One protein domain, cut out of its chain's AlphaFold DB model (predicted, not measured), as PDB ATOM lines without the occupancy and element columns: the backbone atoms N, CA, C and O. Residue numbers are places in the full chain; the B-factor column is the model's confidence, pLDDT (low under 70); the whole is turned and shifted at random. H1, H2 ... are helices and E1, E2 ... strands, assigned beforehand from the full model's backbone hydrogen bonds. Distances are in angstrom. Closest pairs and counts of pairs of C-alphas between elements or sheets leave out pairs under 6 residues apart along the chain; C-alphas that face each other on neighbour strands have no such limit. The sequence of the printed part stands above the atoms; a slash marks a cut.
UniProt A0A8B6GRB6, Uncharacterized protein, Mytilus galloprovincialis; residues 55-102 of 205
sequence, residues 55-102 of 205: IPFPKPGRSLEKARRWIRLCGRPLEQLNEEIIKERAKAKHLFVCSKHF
ATOM      1  N   ILE A  55     179.976  88.255   9.916       90.88
ATOM      2  CA  ILE A  55     180.157  86.981   9.228       90.88
ATOM      3  C   ILE A  55     178.970  86.077   9.569       90.88
ATOM      4  O   ILE A  55     178.690  85.859  10.752       90.88
ATOM      5  N   PRO A  56     178.244  85.553   8.568       91.50
ATOM      6  CA  PRO A  56     177.097  84.695   8.817       91.50
ATOM      7  C   PRO A  56     177.532  83.363   9.422       91.50
ATOM      8  O   PRO A  56     178.583  82.814   9.082       91.50
ATOM      9  N   PHE A  57     176.682  82.812  10.285       91.94
ATOM     10  CA  PHE A  57     176.931  81.503  10.872       91.94
ATOM     11  C   PHE A  57     176.968  80.401   9.789       91.94
ATOM     12  O   PHE A  57     176.147  80.421   8.860       91.94
ATOM     13  N   PRO A  58     177.887  79.418   9.876       90.81
ATOM     14  CA  PRO A  58     177.938  78.300   8.941       90.81
ATOM     15  C   PRO A  58     176.627  77.506   8.958       90.81
ATOM     16  O   PRO A  58     176.058  77.208  10.007       90.81
ATOM     17  N   LYS A  59     176.142  77.141   7.767       88.12
ATOM     18  CA  LYS A  59     174.900  76.373   7.626       88.12
ATOM     19  C   LYS A  59     175.119  74.942   8.135       88.12
ATOM     20  O   LYS A  59     175.963  74.240   7.573       88.12
ATOM     21  N   PRO A  60     174.304  74.447   9.084       84.62
ATOM     22  CA  PRO A  60     174.518  73.131   9.686       84.62
ATOM     23  C   PRO A  60     174.327  71.985   8.686       84.62
ATOM     24  O   PRO A  60     174.964  70.953   8.827       84.62
ATOM     25  N   GLY A  61     173.508  72.172   7.643       83.69
ATOM     26  CA  GLY A  61     173.333  71.166   6.589       83.69
ATOM     27  C   GLY A  61     174.552  70.979   5.676       83.69
ATOM     28  O   GLY A  61     174.624  69.973   4.985       83.69
ATOM     29  N   ARG A  62     175.499  71.932   5.648       84.06
ATOM     30  CA  ARG A  62     176.747  71.818   4.868       84.06
ATOM     31  C   ARG A  62     177.963  71.506   5.731       84.06
ATOM     32  O   ARG A  62     178.830  70.763   5.298       84.06
ATOM     33  N   SER A  63     178.051  72.096   6.917       86.50
ATOM     34  CA  SER A  63     179.220  71.966   7.787       86.50
ATOM     35  C   SER A  63     178.801  71.943   9.253       86.50
ATOM     36  O   SER A  63     179.018  72.888  10.014       86.50
ATOM     37  N   LEU A  64     178.178  70.832   9.646       90.00
ATOM     38  CA  LEU A  64     177.647  70.639  10.993       90.00
ATOM     39  C   LEU A  64     178.743  70.755  12.060       90.00
ATOM     40  O   LEU A  64     178.574  71.472  13.041       90.00
ATOM     41  N   GLU A  65     179.891  70.112  11.849       90.69
ATOM     42  CA  GLU A  65     181.012  70.149  12.797       90.69
ATOM     43  C   GLU A  65     181.559  71.559  13.010       90.69
ATOM     44  O   GLU A  65     181.822  71.962  14.142       90.69
ATOM     45  N   LYS A  66     181.677  72.339  11.929       91.25
ATOM     46  CA  LYS A  66     182.115  73.734  12.006       91.25
ATOM     47  C   LYS A  66     181.115  74.571  12.800       91.25
ATOM     48  O   LYS A  66     181.509  75.326  13.682       91.25
ATOM     49  N   ALA A  67     179.820  74.384  12.544       90.94
ATOM     50  CA  ALA A  67     178.770  75.045  13.311       90.94
ATOM     51  C   ALA A  67     178.844  74.689  14.804       90.94
ATOM     52  O   ALA A  67     178.787  75.587  15.639       90.94
ATOM     53  N   ARG A  68     179.059  73.412  15.151       91.06
ATOM     54  CA  ARG A  68     179.241  72.970  16.545       91.06
ATOM     55  C   ARG A  68     180.426  73.641  17.229       91.06
ATOM     56  O   ARG A  68     180.285  74.107  18.358       91.06
ATOM     57  N   ARG A  69     181.578  73.720  16.556       92.31
ATOM     58  CA  ARG A  69     182.759  74.418  17.091       92.31
ATOM     59  C   ARG A  69     182.461  75.887  17.357       92.31
ATOM     60  O   ARG A  69     182.749  76.376  18.444       92.31
ATOM     61  N   TRP A  70     181.805  76.561  16.414       92.12
ATOM     62  CA  TRP A  70     181.435  77.967  16.568       92.12
ATOM     63  C   TRP A  70     180.481  78.190  17.749       92.12
ATOM     64  O   TRP A  70     180.683  79.136  18.501       92.12
ATOM     65  N   ILE A  71     179.500  77.302  17.975       91.12
ATOM     66  CA  ILE A  71     178.597  77.390  19.141       91.12
ATOM     67  C   ILE A  71     179.398  77.374  20.447       91.12
ATOM     68  O   ILE A  71     179.187  78.229  21.305       91.12
ATOM     69  N   ARG A  72     180.339  76.428  20.574       89.69
ATOM     70  CA  ARG A  72     181.168  76.262  21.779       89.69
ATOM     71  C   ARG A  72     182.062  77.479  22.024       89.69
ATOM     72  O   ARG A  72     182.131  77.971  23.144       89.69
ATOM     73  N   LEU A  73     182.698  77.992  20.971       89.81
ATOM     74  CA  LEU A  73     183.634  79.119  21.052       89.81
ATOM     75  C   LEU A  73     182.931  80.463  21.287       89.81
ATOM     76  O   LEU A  73     183.479  81.342  21.949       89.81
ATOM     77  N   CYS A  74     181.692  80.625  20.814       87.75
ATOM     78  CA  CYS A  74     180.905  81.829  21.079       87.75
ATOM     79  C   CYS A  74     180.563  82.023  22.565       87.75
ATOM     80  O   CYS A  74     180.179  83.131  22.933       87.75
ATOM     81  N   GLY A  75     180.646  80.978  23.399       83.38
ATOM     82  CA  GLY A  75     180.435  81.077  24.847       83.38
ATOM     83  C   GLY A  75     179.031  81.531  25.267       83.38
ATOM     84  O   GLY A  75     178.842  82.016  26.379       83.38
ATOM     85  N   ARG A  76     178.038  81.418  24.378       85.50
ATOM     86  CA  ARG A  76     176.640  81.735  24.696       85.50
ATOM     87  C   ARG A  76     175.995  80.566  25.444       85.50
ATOM     88  O   ARG A  76     176.347  79.419  25.170       85.50
ATOM     89  N   PRO A  77     175.026  80.825  26.342       85.75
ATOM     90  CA  PRO A  77     174.281  79.749  26.978       85.75
ATOM     91  C   PRO A  77     173.560  78.912  25.918       85.75
ATOM     92  O   PRO A  77     173.009  79.456  24.954       85.75
ATOM     93  N   LEU A  78     173.546  77.592  26.122       83.50
ATOM     94  CA  LEU A  78     172.953  76.625  25.194       83.50
ATOM     95  C   LEU A  78     171.487  76.972  24.889       83.50
ATOM     96  O   LEU A  78     171.080  76.992  23.734       83.50
ATOM     97  N   GLU A  79     170.719  77.418  25.883       82.31
ATOM     98  CA  GLU A  79     169.332  77.878  25.701       82.31
ATOM     99  C   GLU A  79     169.151  78.938  24.596       82.31
ATOM    100  O   GLU A  79     168.112  78.977  23.938       82.31
ATOM    101  N   GLN A  80     170.155  79.796  24.373       83.88
ATOM    102  CA  GLN A  80     170.114  80.853  23.358       83.88
ATOM    103  C   GLN A  80     170.728  80.430  22.022       83.88
ATOM    104  O   GLN A  80     170.286  80.899  20.970       83.88
ATOM    105  N   LEU A  81     171.762  79.587  22.050       86.94
ATOM    106  CA  LEU A  81     172.493  79.157  20.864       86.94
ATOM    107  C   LEU A  81     172.732  77.646  20.920       86.94
ATOM    108  O   LEU A  81     173.757  77.177  21.400       86.94
ATOM    109  N   ASN A  82     171.771  76.902  20.376       87.88
ATOM    110  CA  ASN A  82     171.803  75.447  20.268       87.88
ATOM    111  C   ASN A  82     171.897  74.985  18.815       87.88
ATOM    112  O   ASN A  82     171.518  75.694  17.879       87.88
ATOM    113  N   GLU A  83     172.317  73.735  18.627       87.19
ATOM    114  CA  GLU A  83     172.335  73.089  17.312       87.19
ATOM    115  C   GLU A  83     170.946  73.056  16.667       87.19
ATOM    116  O   GLU A  83     170.819  73.268  15.464       87.19
ATOM    117  N   GLU A  84     169.896  72.828  17.456       87.44
ATOM    118  CA  GLU A  84     168.506  72.824  16.984       87.44
ATOM    119  C   GLU A  84     168.074  74.204  16.470       87.44
ATOM    120  O   GLU A  84     167.475  74.314  15.401       87.44
ATOM    121  N   ILE A  85     168.462  75.267  17.181       86.19
ATOM    122  CA  ILE A  85     168.178  76.657  16.801       86.19
ATOM    123  C   ILE A  85     168.873  77.003  15.479       86.19
ATOM    124  O   ILE A  85     168.291  77.662  14.621       86.19
ATOM    125  N   ILE A  86     170.110  76.537  15.291       87.81
ATOM    126  CA  ILE A  86     170.879  76.773  14.063       87.81
ATOM    127  C   ILE A  86     170.374  75.904  12.899       87.81
ATOM    128  O   ILE A  86     170.462  76.321  11.742       87.81
ATOM    129  N   LYS A  87     169.810  74.716  13.166       88.25
ATOM    130  CA  LYS A  87     169.134  73.891  12.145       88.25
ATOM    131  C   LYS A  87     167.895  74.584  11.583       88.25
ATOM    132  O   LYS A  87     167.595  74.431  10.398       88.25
ATOM    133  N   GLU A  88     167.207  75.390  12.386       88.44
ATOM    134  CA  GLU A  88     166.057  76.165  11.933       88.44
ATOM    135  C   GLU A  88     166.488  77.328  11.017       88.44
ATOM    136  O   GLU A  88     167.007  78.359  11.457       88.44
ATOM    137  N   ARG A  89     166.217  77.203   9.708       79.94
ATOM    138  CA  ARG A  89     166.596  78.207   8.688       79.94
ATOM    139  C   ARG A  89     166.092  79.619   9.009       79.94
ATOM    140  O   ARG A  89     166.756  80.596   8.661       79.94
ATOM    141  N   ALA A  90     164.928  79.730   9.648       84.75
ATOM    142  CA  ALA A  90     164.328  81.009  10.012       84.75
ATOM    143  C   ALA A  90     165.147  81.771  11.065       84.75
ATOM    144  O   ALA A  90     165.236  82.994  10.974       84.75
ATOM    145  N   LYS A  91     165.779  81.064  12.010       84.06
ATOM    146  CA  LYS A  91     166.600  81.659  13.074       84.06
ATOM    147  C   LYS A  91     168.056  81.806  12.651       84.06
ATOM    148  O   LYS A  91     168.643  82.866  12.850       84.06
ATOM    149  N   ALA A  92     168.606  80.803  11.969       84.88
ATOM    150  CA  ALA A  92     170.001  80.797  11.529       84.88
ATOM    151  C   ALA A  92     170.380  81.994  10.643       84.88
ATOM    152  O   ALA A  92     171.503  82.482  10.714       84.88
ATOM    153  N   LYS A  93     169.440  82.513   9.838       85.00
ATOM    154  CA  LYS A  93     169.675  83.675   8.958       85.00
ATOM    155  C   LYS A  93     169.997  84.973   9.709       85.00
ATOM    156  O   LYS A  93     170.490  85.912   9.096       85.00
ATOM    157  N   HIS A  94     169.667  85.034  10.997       85.19
ATOM    158  CA  HIS A  94     169.884  86.199  11.851       85.19
ATOM    159  C   HIS A  94     171.100  86.044  12.770       85.19
ATOM    160  O   HIS A  94     171.382  86.943  13.559       85.19
ATOM    161  N   LEU A  95     171.810  84.916  12.687       88.31
ATOM    162  CA  LEU A  95     172.984  84.643  13.504       88.31
ATOM    163  C   LEU A  95     174.245  85.090  12.766       88.31
ATOM    164  O   LEU A  95     174.568  84.586  11.687       88.31
ATOM    165  N   PHE A  96     174.965  86.022  13.383       91.06
ATOM    166  CA  PHE A  96     176.199  86.590  12.856       91.06
ATOM    167  C   PHE A  96     177.270  86.657  13.940       91.06
ATOM    168  O   PHE A  96     176.968  86.841  15.121       91.06
ATOM    169  N   VAL A  97     178.524  86.546  13.513       90.12
ATOM    170  CA  VAL A  97     179.715  86.733  14.340       90.12
ATOM    171  C   VAL A  97     180.444  87.979  13.846       90.12
ATOM    172  O   VAL A  97     180.644  88.154  12.646       90.12
ATOM    173  N   CYS A  98     180.821  88.867  14.760       88.19
ATOM    174  CA  CYS A  98     181.576  90.072  14.420       88.19
ATOM    175  C   CYS A  98     183.011  89.715  13.997       88.19
ATOM    176  O   CYS A  98     183.623  88.829  14.593       88.19
ATOM    177  N   SER A  99     183.582  90.467  13.055       88.81
ATOM    178  CA  SER A  99     184.965  90.304  12.579       88.81
ATOM    179  C   SER A  99     186.000  90.330  13.703       88.81
ATOM    180  O   SER A  99     186.972  89.594  13.648       88.81
ATOM    181  N   LYS A 100     185.746  91.082  14.781       86.94
ATOM    182  CA  LYS A 100     186.600  91.133  15.983       86.94
ATOM    183  C   LYS A 100     186.844  89.774  16.652       86.94
ATOM    184  O   LYS A 100     187.789  89.647  17.416       86.94
ATOM    185  N   HIS A 101     185.994  88.776  16.402       88.75
ATOM    186  CA  HIS A 101     186.208  87.421  16.910       88.75
ATOM    187  C   HIS A 101     187.203  86.615  16.073       88.75
ATOM    188  O   HIS A 101     187.542  85.512  16.469       88.75
ATOM    189  N   PHE A 102     187.678  87.119  14.939       89.19
ATOM    190  CA  PHE A 102     188.674  86.451  14.109       89.19
ATOM    191  C   PHE A 102     189.966  87.259  14.134       89.19
ATOM    192  O   PHE A 102     189.921  88.487  14.122       89.19
TER     193      PHE A 102
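AT A GLANCE: This is residues 55 to 102 of the 205 residues of an uncharacterized protein of Mytilus galloprovincialis (UniProt A0A8B6GRB6). The model is a small rounded body with helix H1 on one side, the short helices H2 and H3 on the other, and a short strand, E1, running beside the first printed residues. Residues 75 to 80, in the loop from H1 to H2, stick out. The printed part has 48 residues, with three named helices and one named strand in the order H1, H2, H3, E1. The class is mostly helix, though under half of the residues are in named elements. The whole is compact, with a radius of gyration of the C-alphas of 9.9 A and spans of 26 by 21 by 19 A.

HOW THE PARTS SIT: Residues 55 to 56 pair as strands do, antiparallel, with residues 96 to 97 of E1, which is residues 96 to 98; E1 pairs with no named strand. H1, residues 64 to 73, and H2, residues 83 to 87, only just touch, with 3 pairs of C-alphas within 8 A; the closest are those of Arg 68 and Glu 83, 6.9 A apart. H2 and H3, residues 89 to 92, only just touch, and only at the corner by their link, with 3 such pairs; the closest C-alphas are those of Ile 86 and Ala 92, 4.8 A apart. H1 and H3 are apart, and E1 is apart from H1, H2 and H3. In H1 and H2 every O i to N i+4 pair is within hydrogen-bond range; H3 is too short for such a pair, and its one O i to N i+3 pair is not within range.

IN THESE COORDINATES: H1 begins at C-alpha 64, (177.647, 70.639, 10.993), and measures 14.5 A from first to last C-alpha. H2 measures 6.1 A, H3 5.1 A and E1 6.6 A. E1 ends at C-alpha 98, (181.576, 90.072, 14.420).

THE WHOLE: The C-alphas farthest apart are those of Glu 84 and Lys 100, 25.8 A. The printed part has no cut and no long link; no printed residue is under 70 in pLDDT.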